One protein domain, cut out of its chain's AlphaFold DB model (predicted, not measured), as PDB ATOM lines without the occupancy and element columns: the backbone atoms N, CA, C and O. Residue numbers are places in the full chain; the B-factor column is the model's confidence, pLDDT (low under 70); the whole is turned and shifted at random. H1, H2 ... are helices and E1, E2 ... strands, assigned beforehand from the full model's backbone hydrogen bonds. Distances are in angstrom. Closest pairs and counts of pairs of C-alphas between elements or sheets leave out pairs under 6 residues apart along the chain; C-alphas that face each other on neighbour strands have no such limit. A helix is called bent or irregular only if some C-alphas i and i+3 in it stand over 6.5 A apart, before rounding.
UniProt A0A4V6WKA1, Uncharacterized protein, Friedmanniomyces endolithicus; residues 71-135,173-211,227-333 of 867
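AT A GLANCE: This is residues 71 to 135, 173 to 211 and 227 to 333 of the 867 residues of an uncharacterized protein of Friedmanniomyces endolithicus (UniProt A0A4V6WKA1). One twisted sheet of nine strands makes a long wall through the domain, with four helices, H2, H4, H5 and H6, over one of its faces. At one end the bent strand E1 takes the wall on past E4 to the short strands E2 and E3, and H1 only grazes this end; strand E9 is the edge strand at the other end. The printed part has 211 residues, with six named helices and nine named strands in the order E1 H1 E2 E3 E4 H2 H3 E5 H4 E6 H5 H6 E7 E8 E9. The sheet is branched, with parallel and antiparallel neighbours, and the class is mixed, helices and strands. The whole is compact, with a radius of gyration of the C-alphas of 18.3 A and spans of 59 by 40 by 29 A.

HOW THE PARTS SIT: E1, residues 72 to 81, bends by 56 degrees at residue 76, and its pairing is staggered. H1, residues 84 to 92, only grazes the sheet with residues 86 to 91; its closest C-alphas to E1 are those of Leu 80 and Ile 87, 6.6 A apart. E2, residues 106 to 111, lies antiparallel on one side of E1, with N 76 and O 109 at 3.0 A. On the other side lie E3, residues 126 to 128, parallel with N 127 and O 79 at 2.8 A, and E4, residues 173 to 179, parallel with N 75 and O 176 at 2.8 A. H2, residues 181 to 189, is on the sheet at a height of 7.7 A; it lies over E1 and runs across the strands, at 72 degrees to E1 on the local plane. H3, residues 191 to 195, only grazes the sheet. E5, residues 197 to 205, is parallel to E4, with N 177 and O 201 at 2.8 A. E4, H2, H3 and E5 form a strand-helix-strand unit, two parallel neighbour strands with helices between, and its crossover is right-handed. H4, residues 236 to 248, touches H2 with residues 236 to 240 alone, closest at the C-alphas of His 184 and Ser 236, 7.0 A. E6, residues 258 to 266, is parallel to E5, with N 202 and O 260 at 2.8 A. H5, residues 271 to 276, stands up from the sheet at 50 degrees. H6, residues 281 to 288, lies over E6 and runs along the strands, at 15 degrees to E6 on the local plane. H6 touches H4 at a steep tilt of 44 degrees, the same way, with the C-alphas of Ala 245 and Asn 288 closest at 5.3 A; H5 and H6 touch only at the corner. E7, residues 292 to 300, and E8, residues 304 to 312, form a hairpin, with N 297 and O 308 at 2.8 A. E8 is antiparallel to E6, with N 261 and O 309 at 2.8 A. E9, residues 321 to 329, is parallel to E7, with N 296 and O 324 at 2.8 A. Every O i to N i+4 pair is within hydrogen-bond range in H1, H2, H4 and H6, against 1 of 2 in H5 and 0 of 1 in H3, where 2 of 2 O i to N i+3 pairs are.

IN THESE COORDINATES: E1 begins at C-alpha 72 (-1.381, 15.374, 43.585) and is 26.6 A long. E5 measures 23.1 A, E6 26.1 A, E7 25.4 A and E8 26.6 A. H4, the longest helix, measures 17.9 A from C-alpha 236 (14.680, 23.956, 30.055). E9 measures 26.5 A and ends at C-alpha 329 (26.753, 9.873, 51.351).

THE WHOLE: The C-alphas farthest apart, of Val 131 and Arg 318, are 60.5 A apart. Residues 136 to 172 and 212 to 226 are not printed, with gaps of 30.7 A and 22.1 A between C-alphas. The links H1 to E2 and E2 to E3 are long. Mean pLDDT of the printed part is 77.9; 46 residues are under 70, among them 92 to 98, 128 to 135 and 330 to 333.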
ATOM      1  N   PRO A  71      -5.023  15.195  45.810       65.75
ATOM      2  CA  PRO A  71      -4.120  16.279  46.191       65.75
ATOM      3  C   PRO A  71      -2.822  16.323  45.366       65.75
ATOM      4  O   PRO A  71      -1.929  17.093  45.719       65.75
ATOM      5  N   SER A  72      -2.653  15.507  44.316       72.94
ATOM      6  CA  SER A  72      -1.381  15.374  43.585       72.94
ATOM      7  C   SER A  72      -1.555  15.144  42.085       72.94
ATOM      8  O   SER A  72      -2.195  14.170  41.716       72.94
ATOM      9  N   ILE A  73      -0.914  15.955  41.240       77.69
ATOM     10  CA  ILE A  73      -0.896  15.795  39.771       77.69
ATOM     11  C   ILE A  73       0.543  15.533  39.321       77.69
ATOM     12  O   ILE A  73       1.438  16.256  39.757       77.69
ATOM     13  N   THR A  74       0.766  14.554  38.442       77.69
ATOM     14  CA  THR A  74       2.090  14.245  37.870       77.69
ATOM     15  C   THR A  74       2.122  14.543  36.375       77.69
ATOM     16  O   THR A  74       1.248  14.093  35.638       77.69
ATOM     17  N   ILE A  75       3.133  15.282  35.918       80.75
ATOM     18  CA  ILE A  75       3.321  15.672  34.516       80.75
ATOM     19  C   ILE A  75       4.689  15.185  34.038       80.75
ATOM     20  O   ILE A  75       5.721  15.503  34.640       80.75
ATOM     21  N   GLY A  76       4.701  14.448  32.931       82.38
ATOM     22  CA  GLY A  76       5.914  13.907  32.325       82.38
ATOM     23  C   GLY A  76       5.704  13.482  30.874       82.38
ATOM     24  O   GLY A  76       4.777  13.934  30.204       82.38
ATOM     25  N   SER A  77       6.582  12.610  30.394       83.94
ATOM     26  CA  SER A  77       6.528  12.010  29.059       83.94
ATOM     27  C   SER A  77       6.612  10.491  29.179       83.94
ATOM     28  O   SER A  77       7.392  10.002  29.998       83.94
ATOM     29  N   ALA A  78       5.855   9.761  28.363       79.38
ATOM     30  CA  ALA A  78       5.880   8.298  28.319       79.38
ATOM     31  C   ALA A  78       6.325   7.790  26.943       79.38
ATOM     32  O   ALA A  78       6.010   8.407  25.927       79.38
ATOM     33  N   GLU A  79       7.047   6.673  26.928       83.56
ATOM     34  CA  GLU A  79       7.569   6.013  25.728       83.56
ATOM     35  C   GLU A  79       6.504   5.107  25.092       83.56
ATOM     36  O   GLU A  79       5.852   4.317  25.778       83.56
ATOM     37  N   LEU A  80       6.323   5.185  23.777       79.31
ATOM     38  CA  LEU A  80       5.424   4.314  23.022       79.31
ATOM     39  C   LEU A  80       6.147   3.013  22.651       79.31
ATOM     40  O   LEU A  80       7.136   3.036  21.923       79.31
ATOM     41  N   ILE A  81       5.629   1.867  23.104       77.62
ATOM     42  CA  ILE A  81       6.194   0.544  22.802       77.62
ATOM     43  C   ILE A  81       5.221  -0.233  21.915       77.62
ATOM     44  O   ILE A  81       4.127  -0.593  22.339       77.62
ATOM     45  N   GLY A  82       5.615  -0.522  20.677       75.88
ATOM     46  CA  GLY A  82       4.781  -1.226  19.703       75.88
ATOM     47  C   GLY A  82       5.504  -1.459  18.383       75.88
ATOM     48  O   GLY A  82       6.705  -1.204  18.276       75.88
ATOM     49  N   SER A  83       4.789  -1.944  17.365       77.31
ATOM     50  CA  SER A  83       5.371  -2.046  16.026       77.31
ATOM     51  C   SER A  83       5.645  -0.643  15.463       77.31
ATOM     52  O   SER A  83       4.890   0.299  15.711       77.31
ATOM     53  N   HIS A  84       6.739  -0.478  14.711       76.88
ATOM     54  CA  HIS A  84       7.129   0.833  14.176       76.88
ATOM     55  C   HIS A  84       6.011   1.521  13.353       76.88
ATOM     56  O   HIS A  84       5.810   2.725  13.544       76.88
ATOM     57  N   PRO A  85       5.231   0.804  12.514       76.50
ATOM     58  CA  PRO A  85       4.068   1.373  11.831       76.50
ATOM     59  C   PRO A  85       2.970   1.877  12.777       76.50
ATOM     60  O   PRO A  85       2.405   2.939  12.527       76.50
ATOM     61  N   ASP A  86       2.700   1.174  13.882       73.50
ATOM     62  CA  ASP A  86       1.672   1.571  14.856       73.50
ATOM     63  C   ASP A  86       2.075   2.840  15.615       73.50
ATOM     64  O   ASP A  86       1.243   3.712  15.867       73.50
ATOM     65  N   ILE A  87       3.366   2.975  15.936       72.31
ATOM     66  CA  ILE A  87       3.929   4.183  16.557       72.31
ATOM     67  C   ILE A  87       3.814   5.372  15.594       72.31
ATOM     68  O   ILE A  87       3.367   6.450  15.991       72.31
ATOM     69  N   ILE A  88       4.147   5.173  14.311       72.69
ATOM     70  CA  ILE A  88       4.006   6.215  13.283       72.69
ATOM     71  C   ILE A  88       2.534   6.601  13.119       72.69
ATOM     72  O   ILE A  88       2.214   7.786  13.096       72.69
ATOM     73  N   HIS A  89       1.623   5.631  13.065       71.69
ATOM     74  CA  HIS A  89       0.191   5.896  12.971       71.69
ATOM     75  C   HIS A  89      -0.338   6.652  14.204       71.69
ATOM     76  O   HIS A  89      -1.134   7.580  14.072       71.69
ATOM     77  N   ARG A  90       0.144   6.322  15.410       69.69
ATOM     78  CA  ARG A  90      -0.220   7.003  16.663       69.69
ATOM     79  C   ARG A  90       0.235   8.468  16.697       69.69
ATOM     80  O   ARG A  90      -0.530   9.317  17.160       69.69
ATOM     81  N   LEU A  91       1.450   8.756  16.226       70.12
ATOM     82  CA  LEU A  91       2.071  10.086  16.298       70.12
ATOM     83  C   LEU A  91       1.762  10.985  15.090       70.12
ATOM     84  O   LEU A  91       1.582  12.192  15.254       70.12
ATOM     85  N   TYR A  92       1.688  10.402  13.893       69.44
ATOM     86  CA  TYR A  92       1.593  11.107  12.608       69.44
ATOM     87  C   TYR A  92       0.314  10.779  11.817       69.44
ATOM     88  O   TYR A  92       0.051  11.400  10.786       69.44
ATOM     89  N   GLY A  93      -0.504   9.822  12.273       61.88
ATOM     90  CA  GLY A  93      -1.784   9.493  11.643       61.88
ATOM     91  C   GLY A  93      -2.804  10.632  11.747       61.88
ATOM     92  O   GLY A  93      -2.807  11.409  12.703       61.88
ATOM     93  N   GLY A  94      -3.681  10.755  10.746       56.22
ATOM     94  CA  GLY A  94      -4.831  11.671  10.780       56.22
ATOM     95  C   GLY A  94      -4.492  13.162  10.946       56.22
ATOM     96  O   GLY A  94      -4.986  13.801  11.872       56.22
ATOM     97  N   LYS A  95      -3.655  13.739  10.065       57.44
ATOM     98  CA  LYS A  95      -3.211  15.161  10.074       57.44
ATOM     99  C   LYS A  95      -2.523  15.637  11.373       57.44
ATOM    100  O   LYS A  95      -2.307  16.841  11.537       57.44
ATOM    101  N   ARG A  96      -2.161  14.740  12.296       61.19
ATOM    102  CA  ARG A  96      -1.481  15.095  13.551       61.19
ATOM    103  C   ARG A  96      -0.020  15.459  13.302       61.19
ATOM    104  O   ARG A  96       0.647  14.872  12.456       61.19
ATOM    105  N   LYS A  97       0.471  16.439  14.059       69.19
ATOM    106  CA  LYS A  97       1.900  16.744  14.177       69.19
ATOM    107  C   LYS A  97       2.354  16.347  15.583       69.19
ATOM    108  O   LYS A  97       1.613  16.628  16.530       69.19
ATOM    109  N   PRO A  98       3.524  15.707  15.734       69.88
ATOM    110  CA  PRO A  98       4.024  15.305  17.038       69.88
ATOM    111  C   PRO A  98       4.323  16.539  17.893       69.88
ATOM    112  O   PRO A  98       4.609  17.623  17.378       69.88
ATOM    113  N   TYR A  99       4.233  16.374  19.209       74.31
ATOM    114  CA  TYR A  99       4.404  17.474  20.148       74.31
ATOM    115  C   TYR A  99       5.868  17.958  20.163       74.31
ATOM    116  O   TYR A  99       6.741  17.142  20.471       74.31
ATOM    117  N   PRO A 100       6.159  19.236  19.847       77.50
ATOM    118  CA  PRO A 100       7.533  19.727  19.759       77.50
ATOM    119  C   PRO A 100       8.229  19.727  21.129       77.50
ATOM    120  O   PRO A 100       7.582  19.932  22.154       77.50
ATOM    121  N   GLY A 101       9.543  19.488  21.167       74.06
ATOM    122  CA  GLY A 101      10.330  19.547  22.411       74.06
ATOM    123  C   GLY A 101      10.180  18.338  23.350       74.06
ATOM    124  O   GLY A 101      10.619  18.391  24.501       74.06
ATOM    125  N   ILE A 102       9.583  17.240  22.875       82.88
ATOM    126  CA  ILE A 102       9.524  15.925  23.544       82.88
ATOM    127  C   ILE A 102      10.348  14.909  22.727       82.88
ATOM    128  O   ILE A 102      10.426  15.069  21.506       82.88
ATOM    129  N   PRO A 103      10.976  13.893  23.354       83.06
ATOM    130  CA  PRO A 103      11.743  12.876  22.636       83.06
ATOM    131  C   PRO A 103      10.925  12.144  21.563       83.06
ATOM    132  O   PRO A 103       9.707  11.984  21.683       83.06
ATOM    133  N   GLU A 104      11.601  11.664  20.523       77.62
ATOM    134  CA  GLU A 104      10.993  10.811  19.503       77.62
ATOM    135  C   GLU A 104      10.379   9.550  20.143       77.62
ATOM    136  O   GLU A 104      10.855   9.046  21.164       77.62
ATOM    137  N   ASN A 105       9.264   9.071  19.588       79.06
ATOM    138  CA  ASN A 105       8.479   7.952  20.130       79.06
ATOM    139  C   ASN A 105       7.889   8.177  21.540       79.06
ATOM    140  O   ASN A 105       7.457   7.214  22.167       79.06
ATOM    141  N   HIS A 106       7.830   9.418  22.039       79.38
ATOM    142  CA  HIS A 106       7.189   9.746  23.317       79.38
ATOM    143  C   HIS A 106       5.951  10.640  23.152       79.38
ATOM    144  O   HIS A 106       5.887  11.480  22.251       79.38
ATOM    145  N   GLU A 107       4.987  10.505  24.070       77.06
ATOM    146  CA  GLU A 107       3.817  11.390  24.189       77.06
ATOM    147  C   GLU A 107       3.757  12.089  25.568       77.06
ATOM    148  O   GLU A 107       4.236  11.536  26.567       77.06
ATOM    149  N   PRO A 108       3.219  13.326  25.657       76.62
ATOM    150  CA  PRO A 108       3.037  14.012  26.933       76.62
ATOM    151  C   PRO A 108       1.945  13.333  27.766       76.62
ATOM    152  O   PRO A 108       0.844  13.089  27.274       76.62
ATOM    153  N   VAL A 109       2.222  13.097  29.049       72.06
ATOM    154  CA  VAL A 109       1.285  12.452  29.978       72.06
ATOM    155  C   VAL A 109       1.041  13.346  31.188       72.06
ATOM    156  O   VAL A 109       1.976  13.814  31.842       72.06
ATOM    157  N   VAL A 110      -0.240  13.563  31.494       72.12
ATOM    158  CA  VAL A 110      -0.714  14.264  32.693       72.12
ATOM    159  C   VAL A 110      -1.603  13.305  33.477       72.12
ATOM    160  O   VAL A 110      -2.698  12.968  33.031       72.12
ATOM    161  N   GLU A 111      -1.141  12.871  34.646       65.81
ATOM    162  CA  GLU A 111      -1.899  11.997  35.541       65.81
ATOM    163  C   GLU A 111      -2.434  12.755  36.754       65.81
ATOM    164  O   GLU A 111      -1.737  13.555  37.379       65.81
ATOM    165  N   ALA A 112      -3.678  12.452  37.132       57.69
ATOM    166  CA  ALA A 112      -4.361  13.052  38.279       57.69
ATOM    167  C   ALA A 112      -3.907  12.495  39.646       57.69
ATOM    168  O   ALA A 112      -4.468  12.877  40.669       57.69
ATOM    169  N   CYS A 113      -2.910  11.601  39.663       62.97
ATOM    170  CA  CYS A 113      -2.341  10.978  40.856       62.97
ATOM    171  C   CYS A 113      -0.810  11.113  40.863       62.97
ATOM    172  O   CYS A 113      -0.176  11.402  39.844       62.97
ATOM    173  N   TYR A 114      -0.184  10.878  42.019       76.44
ATOM    174  CA  TYR A 114       1.270  10.740  42.096       76.44
ATOM    175  C   TYR A 114       1.730   9.454  41.393       76.44
ATOM    176  O   TYR A 114       1.396   8.358  41.842       76.44
ATOM    177  N   ASN A 115       2.542   9.584  40.341       74.75
ATOM    178  CA  ASN A 115       3.125   8.455  39.619       74.75
ATOM    179  C   ASN A 115       4.655   8.540  39.653       74.75
ATOM    180  O   ASN A 115       5.276   9.372  38.993       74.75
ATOM    181  N   ALA A 116       5.273   7.663  40.448       78.12
ATOM    182  CA  ALA A 116       6.723   7.634  40.611       78.12
ATOM    183  C   ALA A 116       7.460   7.215  39.328       78.12
ATOM    184  O   ALA A 116       8.585   7.660  39.114       78.12
ATOM    185  N   SER A 117       6.836   6.393  38.482       76.56
ATOM    186  CA  SER A 117       7.431   5.910  37.234       76.56
ATOM    187  C   SER A 117       7.556   7.033  36.201       76.56
ATOM    188  O   SER A 117       8.561   7.092  35.504       76.56
ATOM    189  N   LEU A 118       6.605   7.982  36.155       75.44
ATOM    190  CA  LEU A 118       6.686   9.166  35.275       75.44
ATOM    191  C   LEU A 118       7.835  10.120  35.644       75.44
ATOM    192  O   LEU A 118       8.273  10.914  34.817       75.44
ATOM    193  N   LEU A 119       8.314  10.058  36.888       81.31
ATOM    194  CA  LEU A 119       9.414  10.876  37.411       81.31
ATOM    195  C   LEU A 119      10.754  10.118  37.423       81.31
ATOM    196  O   LEU A 119      11.785  10.689  37.784       81.31
ATOM    197  N   CYS A 120      10.738   8.821  37.106       75.69
ATOM    198  CA  CYS A 120      11.883   7.935  37.228       75.69
ATOM    199  C   CYS A 120      12.730   7.963  35.955       75.69
ATOM    200  O   CYS A 120      12.244   7.670  34.868       75.69
ATOM    201  N   THR A 121      14.025   8.242  36.093       67.81
ATOM    202  CA  THR A 121      14.959   8.244  34.957       67.81
ATOM    203  C   THR A 121      15.453   6.847  34.583       67.81
ATOM    204  O   THR A 121      15.956   6.663  33.484       67.81
ATOM    205  N   THR A 122      15.363   5.865  35.489       67.12
ATOM    206  CA  THR A 122      15.874   4.501  35.250       67.12
ATOM    207  C   THR A 122      14.827   3.559  34.665       67.12
ATOM    208  O   THR A 122      15.195   2.636  33.953       67.12
ATOM    209  N   ASN A 123      13.543   3.784  34.970       69.06
ATOM    210  CA  ASN A 123      12.410   2.989  34.490       69.06
ATOM    211  C   ASN A 123      11.315   3.949  33.985       69.06
ATOM    212  O   ASN A 123      10.407   4.262  34.763       69.06
ATOM    213  N   PRO A 124      11.416   4.467  32.746       67.88
ATOM    214  CA  PRO A 124      10.403   5.359  32.191       67.88
ATOM    215  C   PRO A 124       9.060   4.634  32.022       67.88
ATOM    216  O   PRO A 124       9.006   3.408  31.899       67.88
ATOM    217  N   VAL A 125       7.956   5.387  32.040       73.44
ATOM    218  CA  VAL A 125       6.621   4.832  31.762       73.44
ATOM    219  C   VAL A 125       6.507   4.502  30.291       73.44
ATOM    220  O   VAL A 125       6.853   5.319  29.442       73.44
ATOM    221  N   THR A 126       5.967   3.323  30.012       78.25
ATOM    222  CA  THR A 126       5.783   2.819  28.662       78.25
ATOM    223  C   THR A 126       4.303   2.594  28.379       78.25
ATOM    224  O   THR A 126       3.545   2.148  29.243       78.25
ATOM    225  N   ILE A 127       3.878   2.921  27.162       72.31
ATOM    226  CA  ILE A 127       2.509   2.744  26.682       72.31
ATOM    227  C   ILE A 127       2.549   1.671  25.589       72.31
ATOM    228  O   ILE A 127       3.063   1.936  24.498       72.31
ATOM    229  N   PRO A 128       2.048   0.451  25.862       68.25
ATOM    230  CA  PRO A 128       2.029  -0.619  24.876       68.25
ATOM    231  C   PRO A 128       0.932  -0.375  23.829       68.25
ATOM    232  O   PRO A 128      -0.240  -0.219  24.174       68.25
ATOM    233  N   LEU A 129       1.295  -0.375  22.546       66.81
ATOM    234  CA  LEU A 129       0.361  -0.269  21.423       66.81
ATOM    235  C   LEU A 129      -0.043  -1.680  20.957       66.81
ATOM    236  O   LEU A 129       0.819  -2.502  20.646       66.81
ATOM    237  N   SER A 130      -1.347  -1.976  20.914       53.03
ATOM    238  CA  SER A 130      -1.889  -3.236  20.364       53.03
ATOM    239  C   SER A 130      -3.037  -2.972  19.382       53.03
ATOM    240  O   SER A 130      -3.626  -1.893  19.386       53.03
ATOM    241  N   VAL A 131      -3.427  -3.979  18.593       51.12
ATOM    242  CA  VAL A 131      -4.527  -3.901  17.603       51.12
ATOM    243  C   VAL A 131      -5.878  -3.467  18.219       51.12
ATOM    244  O   VAL A 131      -6.757  -2.996  17.506       51.12
ATOM    245  N   ALA A 132      -6.051  -3.562  19.545       45.41
ATOM    246  CA  ALA A 132      -7.268  -3.151  20.258       45.41
ATOM    247  C   ALA A 132      -7.282  -1.681  20.742       45.41
ATOM    248  O   ALA A 132      -8.315  -1.205  21.215       45.41
ATOM    249  N   THR A 133      -6.168  -0.946  20.654       43.12
ATOM    250  CA  THR A 133      -6.120   0.483  21.021       43.12
ATOM    251  C   THR A 133      -6.499   1.355  19.826       43.12
ATOM    252  O   THR A 133      -5.648   1.717  19.021       43.12
ATOM    253  N   LEU A 134      -7.787   1.702  19.713       48.12
ATOM    254  CA  LEU A 134      -8.273   2.658  18.713       48.12
ATOM    255  C   LEU A 134      -7.608   4.040  18.910       48.12
ATOM    256  O   LEU A 134      -7.493   4.509  20.050       48.12
ATOM    257  N   PRO A 135      -7.169   4.721  17.834       48.38
ATOM    258  CA  PRO A 135      -6.771   6.120  17.922       48.38
ATOM    259  C   PRO A 135      -7.974   6.982  18.362       48.38
ATOM    260  O   PRO A 135      -9.117   6.631  18.073       48.38
ATOM    261  N   ILE A 173      -3.449  21.423  45.722       74.12
ATOM    262  CA  ILE A 173      -2.806  20.484  44.787       74.12
ATOM    263  C   ILE A 173      -1.276  20.527  44.919       74.12
ATOM    264  O   ILE A 173      -0.673  21.596  44.968       74.12
ATOM    265  N   SER A 174      -0.638  19.361  44.947       84.44
ATOM    266  CA  SER A 174       0.814  19.175  44.866       84.44
ATOM    267  C   SER A 174       1.176  18.778  43.436       84.44
ATOM    268  O   SER A 174       0.753  17.732  42.951       84.44
ATOM    269  N   LEU A 175       1.932  19.614  42.739       86.81
ATOM    270  CA  LEU A 175       2.330  19.379  41.355       86.81
ATOM    271  C   LEU A 175       3.671  18.638  41.323       86.81
ATOM    272  O   LEU A 175       4.630  19.099  41.936       86.81
ATOM    273  N   PHE A 176       3.754  17.528  40.598       89.94
ATOM    274  CA  PHE A 176       4.974  16.759  40.379       89.94
ATOM    275  C   PHE A 176       5.374  16.834  38.903       89.94
ATOM    276  O   PHE A 176       4.604  16.436  38.034       89.94
ATOM    277  N   LEU A 177       6.563  17.353  38.611       90.38
ATOM    278  CA  LEU A 177       7.058  17.595  37.258       90.38
ATOM    279  C   LEU A 177       8.321  16.775  36.992       90.38
ATOM    280  O   LEU A 177       9.278  16.845  37.768       90.38
ATOM    281  N   ALA A 178       8.353  16.062  35.869       89.19
ATOM    282  CA  ALA A 178       9.579  15.464  35.352       89.19
ATOM    283  C   ALA A 178      10.469  16.537  34.695       89.19
ATOM    284  O   ALA A 178      10.000  17.322  33.871       89.19
ATOM    285  N   TYR A 179      11.759  16.574  35.019       89.75
ATOM    286  CA  TYR A 179      12.734  17.464  34.384       89.75
ATOM    287  C   TYR A 179      13.540  16.705  33.314       89.75
ATOM    288  O   TYR A 179      14.045  15.626  33.632       89.75
ATOM    289  N   PRO A 180      13.711  17.236  32.084       86.81
ATOM    290  CA  PRO A 180      13.238  18.539  31.586       86.81
ATOM    291  C   PRO A 180      11.847  18.522  30.913       86.81
ATOM    292  O   PRO A 180      11.207  19.568  30.816       86.81
ATOM    293  N   HIS A 181      11.346  17.370  30.456       86.25
ATOM    294  CA  HIS A 181      10.180  17.304  29.552       86.25
ATOM    295  C   HIS A 181       8.837  17.659  30.210       86.25
ATOM    296  O   HIS A 181       8.022  18.370  29.625       86.25
ATOM    297  N   GLY A 182       8.600  17.216  31.446       83.38
ATOM    298  CA  GLY A 182       7.380  17.537  32.195       83.38
ATOM    299  C   GLY A 182       7.270  19.023  32.552       83.38
ATOM    300  O   GLY A 182       6.167  19.565  32.602       83.38
ATOM    301  N   LEU A 183       8.406  19.709  32.727       88.38
ATOM    302  CA  LEU A 183       8.457  21.166  32.877       88.38
ATOM    303  C   LEU A 183       7.996  21.877  31.597       88.38
ATOM    304  O   LEU A 183       7.182  22.799  31.677       88.38
ATOM    305  N   HIS A 184       8.462  21.411  30.435       85.94
ATOM    306  CA  HIS A 184       8.049  21.949  29.141       85.94
ATOM    307  C   HIS A 184       6.542  21.791  28.931       85.94
ATOM    308  O   HIS A 184       5.854  22.790  28.732       85.94
ATOM    309  N   VAL A 185       6.017  20.574  29.122       81.31
ATOM    310  CA  VAL A 185       4.578  20.252  29.052       81.31
ATOM    311  C   VAL A 185       3.747  21.105  30.016       81.31
ATOM    312  O   VAL A 185       2.660  21.570  29.668       81.31
ATOM    313  N   CYS A 186       4.245  21.346  31.230       82.44
ATOM    314  CA  CYS A 186       3.541  22.179  32.202       82.44
ATOM    315  C   CYS A 186       3.403  23.631  31.720       82.44
ATOM    316  O   CYS A 186       2.312  24.198  31.797       82.44
ATOM    317  N   ARG A 187       4.472  24.220  31.167       84.50
ATOM    318  CA  ARG A 187       4.459  25.603  30.664       84.50
ATOM    319  C   ARG A 187       3.537  25.776  29.459       84.50
ATOM    320  O   ARG A 187       2.830  26.776  29.366       84.50
ATOM    321  N   THR A 188       3.575  24.835  28.528       77.19
ATOM    322  CA  THR A 188       2.950  24.969  27.208       77.19
ATOM    323  C   THR A 188       1.507  24.470  27.161       77.19
ATOM    324  O   THR A 188       0.676  25.102  26.515       77.19
ATOM    325  N   LEU A 189       1.193  23.353  27.830       66.00
ATOM    326  CA  LEU A 189      -0.130  22.720  27.785       66.00
ATOM    327  C   LEU A 189      -0.982  23.032  29.017       66.00
ATOM    328  O   LEU A 189      -2.207  23.076  28.911       66.00
ATOM    329  N   THR A 190      -0.374  23.239  30.190       69.88
ATOM    330  CA  THR A 190      -1.121  23.347  31.460       69.88
ATOM    331  C   THR A 190      -0.660  24.479  32.404       69.88
ATOM    332  O   THR A 190      -0.597  24.276  33.622       69.88
ATOM    333  N   PRO A 191      -0.434  25.723  31.922       71.19
ATOM    334  CA  PRO A 191       0.091  26.815  32.757       71.19
ATOM    335  C   PRO A 191      -0.862  27.236  33.890       71.19
ATOM    336  O   PRO A 191      -0.443  27.790  34.907       71.19
ATOM    337  N   HIS A 192      -2.161  26.960  33.751       68.94
ATOM    338  CA  HIS A 192      -3.171  27.299  34.754       68.94
ATOM    339  C   HIS A 192      -3.042  26.487  36.056       68.94
ATOM    340  O   HIS A 192      -3.445  26.990  37.107       68.94
ATOM    341  N   LEU A 193      -2.441  25.288  36.021       69.81
ATOM    342  CA  LEU A 193      -2.269  24.433  37.207       69.81
ATOM    343  C   LEU A 193      -1.368  25.079  38.269       69.81
ATOM    344  O   LEU A 193      -1.579  24.885  39.466       69.81
ATOM    345  N   LEU A 194      -0.430  25.935  37.851       74.12
ATOM    346  CA  LEU A 194       0.454  26.677  38.756       74.12
ATOM    347  C   LEU A 194      -0.303  27.660  39.661       74.12
ATOM    348  O   LEU A 194       0.128  27.915  40.781       74.12
ATOM    349  N   ARG A 195      -1.469  28.165  39.229       74.88
ATOM    350  CA  ARG A 195      -2.314  29.053  40.052       74.88
ATOM    351  C   ARG A 195      -3.014  28.321  41.198       74.88
ATOM    352  O   ARG A 195      -3.415  28.963  42.163       74.88
ATOM    353  N   GLN A 196      -3.184  27.005  41.077       72.81
ATOM    354  CA  GLN A 196      -3.898  26.160  42.042       72.81
ATOM    355  C   GLN A 196      -2.946  25.319  42.910       72.81
ATOM    356  O   GLN A 196      -3.373  24.717  43.904       72.81
ATOM    357  N   ALA A 197      -1.658  25.288  42.553       75.38
ATOM    358  CA  ALA A 197      -0.636  24.532  43.252       75.38
ATOM    359  C   ALA A 197      -0.350  25.115  44.648       75.38
ATOM    360  O   ALA A 197      -0.269  26.322  44.858       75.38
ATOM    361  N   ARG A 198      -0.191  24.223  45.626       83.19
ATOM    362  CA  ARG A 198       0.280  24.491  46.992       83.19
ATOM    363  C   ARG A 198       1.772  24.198  47.115       83.19
ATOM    364  O   ARG A 198       2.498  24.922  47.803       83.19
ATOM    365  N   SER A 199       2.213  23.123  46.467       87.38
ATOM    366  CA  SER A 199       3.614  22.733  46.359       87.38
ATOM    367  C   SER A 199       3.955  22.279  44.946       87.38
ATOM    368  O   SER A 199       3.115  21.714  44.250       87.38
ATOM    369  N   VAL A 200       5.188  22.552  44.524       90.38
ATOM    370  CA  VAL A 200       5.740  22.101  43.240       90.38
ATOM    371  C   VAL A 200       6.963  21.243  43.536       90.38
ATOM    372  O   VAL A 200       7.850  21.656  44.284       90.38
ATOM    373  N   HIS A 201       6.993  20.047  42.969       92.81
ATOM    374  CA  HIS A 201       8.040  19.052  43.129       92.81
ATOM    375  C   HIS A 201       8.595  18.725  41.746       92.81
ATOM    376  O   HIS A 201       7.881  18.195  40.906       92.81
ATOM    377  N   ILE A 202       9.858  19.038  41.497       93.25
ATOM    378  CA  ILE A 202      10.525  18.797  40.219       93.25
ATOM    379  C   ILE A 202      11.548  17.686  40.434       93.25
ATOM    380  O   ILE A 202      12.368  17.784  41.348       93.25
ATOM    381  N   ALA A 203      11.502  16.632  39.624       91.25
ATOM    382  CA  ALA A 203      12.427  15.506  39.709       91.25
ATOM    383  C   ALA A 203      12.981  15.131  38.331       91.25
ATOM    384  O   ALA A 203      12.235  15.096  37.358       91.25
ATOM    385  N   GLY A 204      14.276  14.839  38.238       88.06
ATOM    386  CA  GLY A 204      14.888  14.386  36.987       88.06
ATOM    387  C   GLY A 204      16.402  14.242  37.078       88.06
ATOM    388  O   GLY A 204      16.983  14.300  38.164       88.06
ATOM    389  N   SER A 205      17.049  14.057  35.932       86.88
ATOM    390  CA  SER A 205      18.505  14.025  35.812       86.88
ATOM    391  C   SER A 205      19.020  15.209  35.002       86.88
ATOM    392  O   SER A 205      18.305  15.784  34.181       86.88
ATOM    393  N   TYR A 206      20.270  15.590  35.250       86.31
ATOM    394  CA  TYR A 206      20.951  16.637  34.503       86.31
ATOM    395  C   TYR A 206      22.358  16.196  34.117       86.31
ATOM    396  O   TYR A 206      23.156  15.805  34.968       86.31
ATOM    397  N   THR A 207      22.663  16.296  32.828       79.62
ATOM    398  CA  THR A 207      23.989  16.056  32.255       79.62
ATOM    399  C   THR A 207      24.498  17.357  31.652       79.62
ATOM    400  O   THR A 207      23.831  17.928  30.791       79.62
ATOM    401  N   SER A 208      25.667  17.816  32.098       71.31
ATOM    402  CA  SER A 208      26.284  19.034  31.567       71.31
ATOM    403  C   SER A 208      26.708  18.845  30.108       71.31
ATOM    404  O   SER A 208      27.237  17.793  29.743       71.31
ATOM    405  N   GLN A 209      26.473  19.871  29.288       66.62
ATOM    406  CA  GLN A 209      26.902  19.935  27.885       66.62
ATOM    407  C   GLN A 209      28.160  20.801  27.695       66.62
ATOM    408  O   GLN A 209      28.675  20.892  26.583       66.62
ATOM    409  N   THR A 210      28.666  21.436  28.760       60.97
ATOM    410  CA  THR A 210      29.823  22.340  28.710       60.97
ATOM    411  C   THR A 210      30.922  21.873  29.668       60.97
ATOM    412  O   THR A 210      30.662  21.294  30.718       60.97
ATOM    413  N   PHE A 211      32.187  22.056  29.289       55.84
ATOM    414  CA  PHE A 211      33.327  21.643  30.111       55.84
ATOM    415  C   PHE A 211      33.712  22.743  31.117       55.84
ATOM    416  O   PHE A 211      33.969  23.877  30.716       55.84
ATOM    417  N   GLN A 227      16.889  12.707  19.964       78.31
ATOM    418  CA  GLN A 227      16.188  13.353  18.867       78.31
ATOM    419  C   GLN A 227      14.814  13.812  19.363       78.31
ATOM    420  O   GLN A 227      14.074  13.042  19.978       78.31
ATOM    421  N   TYR A 228      14.494  15.085  19.143       82.38
ATOM    422  CA  TYR A 228      13.227  15.673  19.562       82.38
ATOM    423  C   TYR A 228      12.245  15.717  18.400       82.38
ATOM    424  O   TYR A 228      12.603  16.040  17.262       82.38
ATOM    425  N   ASN A 229      10.978  15.473  18.712       75.00
ATOM    426  CA  ASN A 229       9.876  15.745  17.807       75.00
ATOM    427  C   ASN A 229       9.933  17.221  17.370       75.00
ATOM    428  O   ASN A 229      10.016  18.122  18.204       75.00
ATOM    429  N   GLY A 230       9.909  17.470  16.058       68.69
ATOM    430  CA  GLY A 230       9.974  18.824  15.496       68.69
ATOM    431  C   GLY A 230      11.375  19.451  15.411       68.69
ATOM    432  O   GLY A 230      11.471  20.588  14.968       68.69
ATOM    433  N   GLY A 231      12.449  18.741  15.783       69.25
ATOM    434  CA  GLY A 231      13.837  19.190  15.576       69.25
ATOM    435  C   GLY A 231      14.339  20.295  16.518       69.25
ATOM    436  O   GLY A 231      15.499  20.686  16.420       69.25
ATOM    437  N   GLU A 232      13.509  20.768  17.449       71.56
ATOM    438  CA  GLU A 232      13.855  21.798  18.437       71.56
ATOM    439  C   GLU A 232      13.902  21.196  19.852       71.56
ATOM    440  O   GLU A 232      12.946  20.563  20.306       71.56
ATOM    441  N   ALA A 233      15.018  21.390  20.563       74.06
ATOM    442  CA  ALA A 233      15.165  20.966  21.955       74.06
ATOM    443  C   ALA A 233      14.495  21.975  22.913       74.06
ATOM    444  O   ALA A 233      14.575  23.184  22.680       74.06
ATOM    445  N   PRO A 234      13.866  21.527  24.016       78.81
ATOM    446  CA  PRO A 234      13.214  22.434  24.954       78.81
ATOM    447  C   PRO A 234      14.245  23.287  25.711       78.81
ATOM    448  O   PRO A 234      15.160  22.752  26.343       78.81
ATOM    449  N   ASP A 235      14.056  24.613  25.730       84.75
ATOM    450  CA  ASP A 235      14.852  25.531  26.563       84.75
ATOM    451  C   ASP A 235      14.488  25.392  28.052       84.75
ATOM    452  O   ASP A 235      13.786  26.206  28.653       84.75
ATOM    453  N   SER A 236      14.944  24.299  28.655       83.50
ATOM    454  CA  SER A 236      14.680  23.956  30.055       83.50
ATOM    455  C   SER A 236      15.260  24.967  31.051       83.50
ATOM    456  O   SER A 236      14.740  25.094  32.162       83.50
ATOM    457  N   THR A 237      16.289  25.726  30.655       85.38
ATOM    458  CA  THR A 237      16.983  26.678  31.532       85.38
ATOM    459  C   THR A 237      16.165  27.944  31.774       85.38
ATOM    460  O   THR A 237      15.925  28.305  32.932       85.38
ATOM    461  N   SER A 238      15.660  28.578  30.708       88.06
ATOM    462  CA  SER A 238      14.781  29.746  30.830       88.06
ATOM    463  C   SER A 238      13.435  29.363  31.442       88.06
ATOM    464  O   SER A 238      12.935  30.067  32.320       88.06
ATOM    465  N   GLN A 239      12.890  28.199  31.072       90.00
ATOM    466  CA  GLN A 239      11.614  27.695  31.588       90.00
ATOM    467  C   GLN A 239      11.650  27.457  33.099       90.00
ATOM    468  O   GLN A 239      10.711  27.829  33.807       90.00
ATOM    469  N   LEU A 240      12.742  26.888  33.617       90.75
ATOM    470  CA  LEU A 240      12.917  26.686  35.055       90.75
ATOM    471  C   LEU A 240      13.133  28.016  35.788       90.75
ATOM    472  O   LEU A 240      12.573  28.219  36.867       90.75
ATOM    473  N   GLY A 241      13.922  28.923  35.205       88.50
ATOM    474  CA  GLY A 241      14.179  30.247  35.767       88.50
ATOM    475  C   GLY A 241      12.907  31.085  35.900       88.50
ATOM    476  O   GLY A 241      12.620  31.591  36.984       88.50
ATOM    477  N   GLU A 242      12.104  31.163  34.837       87.94
ATOM    478  CA  GLU A 242      10.813  31.857  34.835       87.94
ATOM    479  C   GLU A 242       9.819  31.231  35.818       87.94
ATOM    480  O   GLU A 242       9.157  31.957  36.567       87.94
ATOM    481  N   LEU A 243       9.744  29.893  35.873       88.44
ATOM    482  CA  LEU A 243       8.899  29.197  36.839       88.44
ATOM    483  C   LEU A 243       9.291  29.598  38.262       88.44
ATOM    484  O   LEU A 243       8.449  30.055  39.027       88.44
ATOM    485  N   ILE A 244      10.565  29.486  38.626       89.19
ATOM    486  CA  ILE A 244      11.021  29.779  39.989       89.19
ATOM    487  C   ILE A 244      10.879  31.270  40.315       89.19
ATOM    488  O   ILE A 244      10.460  31.598  41.426       89.19
ATOM    489  N   ALA A 245      11.122  32.166  39.357       86.88
ATOM    490  CA  ALA A 245      10.888  33.598  39.522       86.88
ATOM    491  C   ALA A 245       9.398  33.924  39.752       86.88
ATOM    492  O   ALA A 245       9.083  34.782  40.576       86.88
ATOM    493  N   SER A 246       8.473  33.202  39.111       85.25
ATOM    494  CA  SER A 246       7.030  33.361  39.358       85.25
ATOM    495  C   SER A 246       6.600  32.918  40.768       85.25
ATOM    496  O   SER A 246       5.613  33.429  41.303       85.25
ATOM    497  N   LEU A 247       7.356  31.999  41.391       84.44
ATOM    498  CA  LEU A 247       7.057  31.424  42.710       84.44
ATOM    499  C   LEU A 247       7.794  32.133  43.867       84.44
ATOM    500  O   LEU A 247       7.209  32.326  44.929       84.44
ATOM    501  N   PHE A 248       9.068  32.502  43.682       84.19
ATOM    502  CA  PHE A 248       9.973  33.032  44.723       84.19
ATOM    503  C   PHE A 248      10.738  34.306  44.300       84.19
ATOM    504  O   PHE A 248      11.689  34.718  44.978       84.19
ATOM    505  N   GLY A 249      10.355  34.930  43.183       80.88
ATOM    506  CA  GLY A 249      10.954  36.168  42.683       80.88
ATOM    507  C   GLY A 249      10.466  37.442  43.392       80.88
ATOM    508  O   GLY A 249       9.604  37.390  44.273       80.88
ATOM    509  N   PRO A 250      10.992  38.619  43.002       74.12
ATOM    510  CA  PRO A 250      10.652  39.909  43.618       74.12
ATOM    511  C   PRO A 250       9.182  40.323  43.420       74.12
ATOM    512  O   PRO A 250       8.641  41.063  44.243       74.12
ATOM    513  N   HIS A 251       8.532  39.810  42.369       75.31
ATOM    514  CA  HIS A 251       7.116  40.006  42.044       75.31
ATOM    515  C   HIS A 251       6.393  38.653  41.910       75.31
ATOM    516  O   HIS A 251       5.756  38.388  40.893       75.31
ATOM    517  N   ALA A 252       6.537  37.766  42.902       72.88
ATOM    518  CA  ALA A 252       5.908  36.443  42.877       72.88
ATOM    519  C   ALA A 252       4.382  36.544  42.673       72.88
ATOM    520  O   ALA A 252       3.677  37.208  43.436       72.88
ATOM    521  N   THR A 253       3.873  35.879  41.635       69.31
ATOM    522  CA  THR A 253       2.459  35.908  41.224       69.31
ATOM    523  C   THR A 253       1.632  34.805  41.881       69.31
ATOM    524  O   THR A 253       0.401  34.867  41.872       69.31
ATOM    525  N   HIS A 254       2.291  33.788  42.447       72.12
ATOM    526  CA  HIS A 254       1.663  32.590  43.005       72.12
ATOM    527  C   HIS A 254       2.009  32.411  44.488       72.12
ATOM    528  O   HIS A 254       3.169  32.463  44.886       72.12
ATOM    529  N   THR A 255       1.000  32.156  45.324       69.62
ATOM    530  CA  THR A 255       1.179  31.916  46.765       69.62
ATOM    531  C   THR A 255       1.487  30.440  47.034       69.62
ATOM    532  O   THR A 255       0.572  29.626  47.179       69.62
ATOM    533  N   MET A 256       2.773  30.093  47.111       74.06
ATOM    534  CA  MET A 256       3.255  28.717  47.305       74.06
ATOM    535  C   MET A 256       3.731  28.452  48.734       74.06
ATOM    536  O   MET A 256       4.340  29.317  49.349       74.06
ATOM    537  N   GLN A 257       3.536  27.232  49.248       80.38
ATOM    538  CA  GLN A 257       4.059  26.829  50.566       80.38
ATOM    539  C   GLN A 257       5.404  26.098  50.491       80.38
ATOM    540  O   GLN A 257       6.172  26.122  51.454       80.38
ATOM    541  N   LYS A 258       5.685  25.401  49.383       87.12
ATOM    542  CA  LYS A 258       6.899  24.589  49.237       87.12
ATOM    543  C   LYS A 258       7.269  24.389  47.766       87.12
ATOM    544  O   LYS A 258       6.435  23.953  46.982       87.12
ATOM    545  N   LEU A 259       8.531  24.617  47.426       90.75
ATOM    546  CA  LEU A 259       9.161  24.116  46.206       90.75
ATOM    547  C   LEU A 259      10.181  23.047  46.589       90.75
ATOM    548  O   LEU A 259      10.900  23.183  47.580       90.75
ATOM    549  N   GLU A 260      10.224  21.972  45.820       93.06
ATOM    550  CA  GLU A 260      11.163  20.875  45.990       93.06
ATOM    551  C   GLU A 260      11.756  20.508  44.634       93.06
ATOM    552  O   GLU A 260      11.029  20.310  43.669       93.06
ATOM    553  N   LEU A 261      13.075  20.420  44.565       93.56
ATOM    554  CA  LEU A 261      13.835  20.100  43.368       93.56
ATOM    555  C   LEU A 261      14.764  18.929  43.701       93.56
ATOM    556  O   LEU A 261      15.597  19.031  44.600       93.56
ATOM    557  N   ARG A 262      14.600  17.806  43.004       92.44
ATOM    558  CA  ARG A 262      15.392  16.581  43.158       92.44
ATOM    559  C   ARG A 262      16.083  16.266  41.839       92.44
ATOM    560  O   ARG A 262      15.456  15.727  40.932       92.44
ATOM    561  N   ILE A 263      17.363  16.598  41.731       91.38
ATOM    562  CA  ILE A 263      18.121  16.432  40.488       91.38
ATOM    563  C   ILE A 263      19.278  15.470  40.710       91.38
ATOM    564  O   ILE A 263      20.047  15.610  41.663       91.38
ATOM    565  N   TYR A 264      19.381  14.477  39.833       88.88
ATOM    566  CA  TYR A 264      20.483  13.526  39.804       88.88
ATOM    567  C   TYR A 264      21.504  13.907  38.730       88.88
ATOM    568  O   TYR A 264      21.163  14.051  37.558       88.88
ATOM    569  N   TYR A 265      22.762  14.036  39.133       87.69
ATOM    570  CA  TYR A 265      23.895  14.340  38.270       87.69
ATOM    571  C   TYR A 265      24.717  13.047  38.110       87.69
ATOM    572  O   TYR A 265      25.376  12.637  39.065       87.69
ATOM    573  N   PRO A 266      24.654  12.343  36.966       81.00
ATOM    574  CA  PRO A 266      25.366  11.078  36.776       81.00
ATOM    575  C   PRO A 266      26.877  11.293  36.548       81.00
ATOM    576  O   PRO A 266      27.274  12.261  35.903       81.00
ATOM    577  N   GLY A 267      27.719  10.372  37.036       72.75
ATOM    578  CA  GLY A 267      29.176  10.345  36.801       72.75
ATOM    579  C   GLY A 267      30.045  10.444  38.068       72.75
ATOM    580  O   GLY A 267      29.636  11.060  39.056       72.75
ATOM    581  N   GLU A 268      31.252   9.857  38.019       63.66
ATOM    582  CA  GLU A 268      32.166   9.636  39.170       63.66
ATOM    583  C   GLU A 268      32.753  10.927  39.782       63.66
ATOM    584  O   GLU A 268      33.162  10.915  40.938       63.66
ATOM    585  N   ASP A 269      32.627  12.074  39.103       66.75
ATOM    586  CA  ASP A 269      32.986  13.409  39.619       66.75
ATOM    587  C   ASP A 269      31.937  14.490  39.288       66.75
ATOM    588  O   ASP A 269      32.218  15.682  39.180       66.75
ATOM    589  N   SER A 270      30.674  14.080  39.198       74.31
ATOM    590  CA  SER A 270      29.502  14.938  38.935       74.31
ATOM    591  C   SER A 270      29.223  16.024  39.989       74.31
ATOM    592  O   SER A 270      28.267  16.782  39.871       74.31
ATOM    593  N   TYR A 271      30.020  16.116  41.051       80.62
ATOM    594  CA  TYR A 271      29.816  17.112  42.097       80.62
ATOM    595  C   TYR A 271      30.166  18.535  41.628       80.62
ATOM    596  O   TYR A 271      29.474  19.491  41.982       80.62
ATOM    597  N   SER A 272      31.223  18.690  40.827       74.12
ATOM    598  CA  SER A 272      31.627  20.001  40.305       74.12
ATOM    599  C   SER A 272      30.630  20.541  39.276       74.12
ATOM    600  O   SER A 272      30.434  21.751  39.230       74.12
ATOM    601  N   THR A 273      29.914  19.681  38.542       77.06
ATOM    602  CA  THR A 273      28.860  20.102  37.597       77.06
ATOM    603  C   THR A 273      27.601  20.627  38.287       77.06
ATOM    604  O   THR A 273      26.851  21.390  37.686       77.06
ATOM    605  N   VAL A 274      27.377  20.295  39.567       83.56
ATOM    606  CA  VAL A 274      26.258  20.857  40.342       83.56
ATOM    607  C   VAL A 274      26.364  22.377  40.444       83.56
ATOM    608  O   VAL A 274      25.337  23.046  40.350       83.56
ATOM    609  N   TRP A 275      27.579  22.899  40.644       84.25
ATOM    610  CA  TRP A 275      27.839  24.305  40.980       84.25
ATOM    611  C   TRP A 275      28.635  25.068  39.920       84.25
ATOM    612  O   TRP A 275      28.571  26.291  39.897       84.25
ATOM    613  N   GLY A 276      29.427  24.364  39.109       72.12
ATOM    614  CA  GLY A 276      30.333  24.949  38.120       72.12
ATOM    615  C   GLY A 276      29.715  25.164  36.741       72.12
ATOM    616  O   GLY A 276      30.337  25.829  35.920       72.12
ATOM    617  N   ASP A 277      28.527  24.608  36.491       79.81
ATOM    618  CA  ASP A 277      27.759  24.836  35.267       79.81
ATOM    619  C   ASP A 277      26.641  25.852  35.539       79.81
ATOM    620  O   ASP A 277      25.753  25.606  36.364       79.81
ATOM    621  N   ASP A 278      26.666  26.984  34.835       80.50
ATOM    622  CA  ASP A 278      25.644  28.030  34.942       80.50
ATOM    623  C   ASP A 278      24.259  27.547  34.470       80.50
ATOM    624  O   ASP A 278      23.234  28.087  34.900       80.50
ATOM    625  N   ALA A 279      24.213  26.502  33.635       81.50
ATOM    626  CA  ALA A 279      22.986  25.852  33.184       81.50
ATOM    627  C   ALA A 279      22.485  24.753  34.147       81.50
ATOM    628  O   ALA A 279      21.454  24.125  33.884       81.50
ATOM    629  N   SER A 280      23.166  24.519  35.277       86.88
ATOM    630  CA  SER A 280      22.740  23.552  36.296       86.88
ATOM    631  C   SER A 280      21.381  23.945  36.905       86.88
ATOM    632  O   SER A 280      21.236  25.061  37.415       86.88
ATOM    633  N   PRO A 281      20.393  23.030  36.981       89.25
ATOM    634  CA  PRO A 281      19.076  23.321  37.555       89.25
ATOM    635  C   PRO A 281      19.138  23.818  39.004       89.25
ATOM    636  O   PRO A 281      18.338  24.656  39.419       89.25
ATOM    637  N   THR A 282      20.115  23.327  39.775       89.62
ATOM    638  CA  THR A 282      20.359  23.763  41.157       89.62
ATOM    639  C   THR A 282      20.847  25.214  41.205       89.62
ATOM    640  O   THR A 282      20.373  25.993  42.034       89.62
ATOM    641  N   VAL A 283      21.754  25.604  40.301       88.69
ATOM    642  CA  VAL A 283      22.277  26.980  40.198       88.69
ATOM    643  C   VAL A 283      21.182  27.931  39.724       88.69
ATOM    644  O   VAL A 283      20.960  28.969  40.352       88.69
ATOM    645  N   ILE A 284      20.424  27.545  38.694       89.81
ATOM    646  CA  ILE A 284      19.280  28.312  38.179       89.81
ATOM    647  C   ILE A 284      18.237  28.530  39.280       89.81
ATOM    648  O   ILE A 284      17.761  29.654  39.464       89.81
ATOM    649  N   ALA A 285      17.913  27.494  40.058       89.88
ATOM    650  CA  ALA A 285      16.986  27.619  41.176       89.88
ATOM    651  C   ALA A 285      17.490  28.610  42.230       89.88
ATOM    652  O   ALA A 285      16.758  29.510  42.640       89.88
ATOM    653  N   LEU A 286      18.756  28.512  42.629       89.88
ATOM    654  CA  LEU A 286      19.337  29.419  43.616       89.88
ATOM    655  C   LEU A 286      19.477  30.856  43.118       89.88
ATOM    656  O   LEU A 286      19.411  31.774  43.935       89.88
ATOM    657  N   ARG A 287      19.664  31.068  41.816       89.56
ATOM    658  CA  ARG A 287      19.719  32.405  41.221       89.56
ATOM    659  C   ARG A 287      18.351  33.089  41.218       89.56
ATOM    660  O   ARG A 287      18.287  34.302  41.385       89.56
ATOM    661  N   ASN A 288      17.274  32.318  41.062       89.50
ATOM    662  CA  ASN A 288      15.912  32.841  40.923       89.50
ATOM    663  C   ASN A 288      15.089  32.834  42.230       89.50
ATOM    664  O   ASN A 288      14.002  33.407  42.261       89.50
ATOM    665  N   ILE A 289      15.596  32.245  43.322       88.69
ATOM    666  CA  ILE A 289      14.994  32.342  44.665       88.69
ATOM    667  C   ILE A 289      15.564  33.565  45.398       88.69
ATOM    668  O   ILE A 289      16.683  33.526  45.919       88.69
ATOM    669  N   TYR A 290      14.780  34.645  45.474       82.50
ATOM    670  CA  TYR A 290      15.199  35.904  46.105       82.50
ATOM    671  C   TYR A 290      14.938  35.923  47.618       82.50
ATOM    672  O   TYR A 290      15.783  36.394  48.382       82.50
ATOM    673  N   TYR A 291      13.801  35.378  48.063       82.06
ATOM    674  CA  TYR A 291      13.379  35.362  49.469       82.06
ATOM    675  C   TYR A 291      12.874  33.971  49.876       82.06
ATOM    676  O   TYR A 291      12.226  33.296  49.079       82.06
ATOM    677  N   GLY A 292      13.148  33.549  51.115       83.25
ATOM    678  CA  GLY A 292      12.725  32.248  51.643       83.25
ATOM    679  C   GLY A 292      13.841  31.442  52.313       83.25
ATOM    680  O   GLY A 292      15.031  31.762  52.226       83.25
ATOM    681  N   GLU A 293      13.435  30.377  52.995       87.75
ATOM    682  CA  GLU A 293      14.327  29.376  53.575       87.75
ATOM    683  C   GLU A 293      14.621  28.293  52.538       87.75
ATOM    684  O   GLU A 293      13.711  27.607  52.070       87.75
ATOM    685  N   VAL A 294      15.896  28.149  52.181       90.94
ATOM    686  CA  VAL A 294      16.399  27.182  51.211       90.94
ATOM    687  C   VAL A 294      17.208  26.107  51.934       90.94
ATOM    688  O   VAL A 294      18.302  26.365  52.434       90.94
ATOM    689  N   GLY A 295      16.684  24.886  51.979       91.06
ATOM    690  CA  GLY A 295      17.380  23.707  52.486       91.06
ATOM    691  C   GLY A 295      17.936  22.870  51.342       91.06
ATOM    692  O   GLY A 295      17.170  22.428  50.492       91.06
ATOM    693  N   ILE A 296      19.245  22.634  51.325       92.44
ATOM    694  CA  ILE A 296      19.940  21.843  50.306       92.44
ATOM    695  C   ILE A 296      20.529  20.599  50.972       92.44
ATOM    696  O   ILE A 296      21.302  20.695  51.923       92.44
ATOM    697  N   GLU A 297      20.194  19.418  50.469       91.75
ATOM    698  CA  GLU A 297      20.849  18.163  50.825       91.75
ATOM    699  C   GLU A 297      21.619  17.643  49.607       91.75
ATOM    700  O   GLU A 297      21.025  17.359  48.565       91.75
ATOM    701  N   VAL A 298      22.939  17.508  49.735       89.56
ATOM    702  CA  VAL A 298      23.801  16.979  48.673       89.56
ATOM    703  C   VAL A 298      24.238  15.564  49.033       89.56
ATOM    704  O   VAL A 298      24.876  15.341  50.060       89.56
ATOM    705  N   TRP A 299      23.896  14.613  48.174       88.25
ATOM    706  CA  TRP A 299      24.185  13.191  48.302       88.25
ATOM    707  C   TRP A 299      25.285  12.805  47.317       88.25
ATOM    708  O   TRP A 299      25.033  12.731  46.118       88.25
ATOM    709  N   ARG A 300      26.501  12.545  47.802       83.38
ATOM    710  CA  ARG A 300      27.653  12.215  46.942       83.38
ATOM    711  C   ARG A 300      27.943  10.714  46.920       83.38
ATOM    712  O   ARG A 300      28.056  10.107  47.990       83.38
ATOM    713  N   GLY A 301      28.098  10.147  45.726       77.88
ATOM    714  CA  GLY A 301      28.487   8.757  45.478       77.88
ATOM    715  C   GLY A 301      29.519   8.623  44.345       77.88
ATOM    716  O   GLY A 301      29.925   9.622  43.762       77.88
ATOM    717  N   ARG A 302      29.966   7.393  44.074       73.88
ATOM    718  CA  ARG A 302      30.820   6.967  42.954       73.88
ATOM    719  C   ARG A 302      30.140   6.984  41.570       73.88
ATOM    720  O   ARG A 302      30.818   7.135  40.569       73.88
ATOM    721  N   PHE A 303      28.832   6.792  41.468       73.62
ATOM    722  CA  PHE A 303      28.071   6.745  40.214       73.62
ATOM    723  C   PHE A 303      27.349   8.065  39.909       73.62
ATOM    724  O   PHE A 303      26.812   8.232  38.811       73.62
ATOM    725  N   GLY A 304      27.333   9.007  40.856       81.12
ATOM    726  CA  GLY A 304      26.696  10.303  40.676       81.12
ATOM    727  C   GLY A 304      26.515  11.103  41.964       81.12
ATOM    728  O   GLY A 304      26.788  10.639  43.076       81.12
ATOM    729  N   THR A 305      26.003  12.318  41.800       87.31
ATOM    730  CA  THR A 305      25.645  13.244  42.875       87.31
ATOM    731  C   THR A 305      24.148  13.532  42.809       87.31
ATOM    732  O   THR A 305      23.642  14.013  41.804       87.31
ATOM    733  N   GLY A 306      23.413  13.249  43.881       89.75
ATOM    734  CA  GLY A 306      22.008  13.633  44.023       89.75
ATOM    735  C   GLY A 306      21.877  14.941  44.797       89.75
ATOM    736  O   GLY A 306      22.453  15.078  45.873       89.75
ATOM    737  N   VAL A 307      21.098  15.893  44.294       91.44
ATOM    738  CA  VAL A 307      20.821  17.159  44.982       91.44
ATOM    739  C   VAL A 307      19.333  17.259  45.266       91.44
ATOM    740  O   VAL A 307      18.505  17.145  44.363       91.44
ATOM    741  N   HIS A 308      18.996  17.482  46.532       93.69
ATOM    742  CA  HIS A 308      17.641  17.743  46.990       93.69
ATOM    743  C   HIS A 308      17.579  19.162  47.559       93.69
ATOM    744  O   HIS A 308      18.070  19.428  48.652       93.69
ATOM    745  N   LEU A 309      16.995  20.080  46.796       94.00
ATOM    746  CA  LEU A 309      16.789  21.472  47.176       94.00
ATOM    747  C   LEU A 309      15.324  21.673  47.564       94.00
ATOM    748  O   LEU A 309      14.408  21.283  46.846       94.00
ATOM    749  N   THR A 310      15.092  22.311  48.702       93.31
ATOM    750  CA  THR A 310      13.766  22.682  49.199       93.31
ATOM    751  C   THR A 310      13.732  24.176  49.454       93.31
ATOM    752  O   THR A 310      14.660  24.706  50.050       93.31
ATOM    753  N   ALA A 311      12.677  24.858  49.020       90.88
ATOM    754  CA  ALA A 311      12.470  26.277  49.275       90.88
ATOM    755  C   ALA A 311      11.088  26.511  49.897       90.88
ATOM    756  O   ALA A 311      10.086  25.953  49.437       90.88
ATOM    757  N   ARG A 312      11.032  27.315  50.963       88.62
ATOM    758  CA  ARG A 312       9.797  27.697  51.664       88.62
ATOM    759  C   ARG A 312       9.741  29.211  51.877       88.62
ATOM    760  O   ARG A 312      10.782  29.809  52.155       88.62
ATOM    761  N   PRO A 313       8.562  29.844  51.772       81.75
ATOM    762  CA  PRO A 313       8.420  31.256  52.107       81.75
ATOM    763  C   PRO A 313       8.626  31.471  53.614       81.75
ATOM    764  O   PRO A 313       8.266  30.623  54.430       81.75
ATOM    765  N   THR A 314       9.201  32.611  53.993       73.31
ATOM    766  CA  THR A 314       9.438  32.972  55.399       73.31
ATOM    767  C   THR A 314       8.132  33.404  56.075       73.31
ATOM    768  O   THR A 314       7.414  34.250  55.546       73.31
ATOM    769  N   VAL A 315       7.829  32.839  57.249       64.12
ATOM    770  CA  VAL A 315       6.540  33.006  57.959       64.12
ATOM    771  C   VAL A 315       6.361  34.413  58.559       64.12
ATOM    772  O   VAL A 315       5.242  34.905  58.643       64.12
ATOM    773  N   ASP A 316       7.456  35.104  58.885       58.09
ATOM    774  CA  ASP A 316       7.432  36.377  59.630       58.09
ATOM    775  C   ASP A 316       7.272  37.640  58.757       58.09
ATOM    776  O   ASP A 316       7.497  38.755  59.228       58.09
ATOM    777  N   GLY A 317       6.986  37.505  57.456       57.97
ATOM    778  CA  GLY A 317       6.859  38.641  56.525       57.97
ATOM    779  C   GLY A 317       8.157  39.432  56.266       57.97
ATOM    780  O   GLY A 317       8.181  40.343  55.436       57.97
ATOM    781  N   ARG A 318       9.265  39.083  56.932       61.44
ATOM    782  CA  ARG A 318      10.593  39.665  56.704       61.44
ATOM    783  C   ARG A 318      11.210  39.069  55.438       61.44
ATOM    784  O   ARG A 318      11.375  37.855  55.334       61.44
ATOM    785  N   ARG A 319      11.605  39.929  54.494       67.75
ATOM    786  CA  ARG A 319      12.324  39.569  53.256       67.75
ATOM    787  C   ARG A 319      13.753  39.089  53.563       67.75
ATOM    788  O   ARG A 319      14.714  39.825  53.361       67.75
ATOM    789  N   LYS A 320      13.899  37.868  54.090       76.38
ATOM    790  CA  LYS A 320      15.189  37.236  54.409       76.38
ATOM    791  C   LYS A 320      15.394  35.988  53.550       76.38
ATOM    792  O   LYS A 320      14.468  35.210  53.338       76.38
ATOM    793  N   ARG A 321      16.624  35.791  53.076       86.06
ATOM    794  CA  ARG A 321      17.066  34.558  52.419       86.06
ATOM    795  C   ARG A 321      17.978  33.795  53.374       86.06
ATOM    796  O   ARG A 321      18.986  34.341  53.818       86.06
ATOM    797  N   VAL A 322      17.617  32.560  53.709       83.31
ATOM    798  CA  VAL A 322      18.430  31.673  54.557       83.31
ATOM    799  C   VAL A 322      18.746  30.427  53.753       83.31
ATOM    800  O   VAL A 322      17.825  29.781  53.272       83.31
ATOM    801  N   VAL A 323      20.026  30.093  53.592       87.00
ATOM    802  CA  VAL A 323      20.454  28.885  52.874       87.00
ATOM    803  C   VAL A 323      21.165  27.961  53.856       87.00
ATOM    804  O   VAL A 323      22.141  28.364  54.485       87.00
ATOM    805  N   SER A 324      20.682  26.728  53.992       86.62
ATOM    806  CA  SER A 324      21.312  25.682  54.801       86.62
ATOM    807  C   SER A 324      21.672  24.493  53.920       86.62
ATOM    808  O   SER A 324      20.794  23.951  53.252       86.62
ATOM    809  N   THR A 325      22.929  24.055  53.960       88.44
ATOM    810  CA  THR A 325      23.418  22.927  53.155       88.44
ATOM    811  C   THR A 325      23.851  21.779  54.057       88.44
ATOM    812  O   THR A 325      24.623  21.977  54.992       88.44
ATOM    813  N   THR A 326      23.383  20.564  53.769       85.31
ATOM    814  CA  THR A 326      23.786  19.338  54.465       85.31
ATOM    815  C   THR A 326      24.378  18.327  53.492       85.31
ATOM    816  O   THR A 326      23.858  18.102  52.400       85.31
ATOM    817  N   TRP A 327      25.478  17.704  53.904       81.19
ATOM    818  CA  TRP A 327      26.206  16.719  53.109       81.19
ATOM    819  C   TRP A 327      25.856  15.309  53.568       81.19
ATOM    820  O   TRP A 327      25.903  15.004  54.763       81.19
ATOM    821  N   ARG A 328      25.513  14.433  52.625       78.94
ATOM    822  CA  ARG A 328      25.213  13.020  52.866       78.94
ATOM    823  C   ARG A 328      25.944  12.140  51.857       78.94
ATOM    824  O   ARG A 328      26.301  12.564  50.763       78.94
ATOM    825  N   ARG A 329      26.183  10.889  52.241       76.94
ATOM    826  CA  ARG A 329      26.753   9.873  51.351       76.94
ATOM    827  C   ARG A 329      25.614   9.197  50.590       76.94
ATOM    828  O   ARG A 329      24.681   8.720  51.234       76.94
ATOM    829  N   LEU A 330      25.682   9.183  49.261       68.00
ATOM    830  CA  LEU A 330      24.740   8.472  48.397       68.00
ATOM    831  C   LEU A 330      24.981   6.963  48.557       68.00
ATOM    832  O   LEU A 330      26.107   6.490  48.406       68.00
ATOM    833  N   GLU A 331      23.946   6.215  48.941       57.62
ATOM    834  CA  GLU A 331      24.022   4.756  49.049       57.62
ATOM    835  C   GLU A 331      23.845   4.146  47.658       57.62
ATOM    836  O   GLU A 331      22.765   4.196  47.074       57.62
ATOM    837  N   GLU A 332      24.919   3.589  47.112       51.22
ATOM    838  CA  GLU A 332      24.932   3.058  45.754       51.22
ATOM    839  C   GLU A 332      24.579   1.587  45.747       51.22
ATOM    840  O   GLU A 332      25.212   0.769  46.419       51.22
ATOM    841  N   GLY A 333      23.541   1.259  44.983       39.00
ATOM    842  CA  GLY A 333      23.044  -0.096  44.841       39.00
ATOM    843  C   GLY A 333      24.071  -1.004  44.174       39.00
ATOM    844  O   GLY A 333      24.045  -1.195  42.965       39.00
TER     845      GLY A 333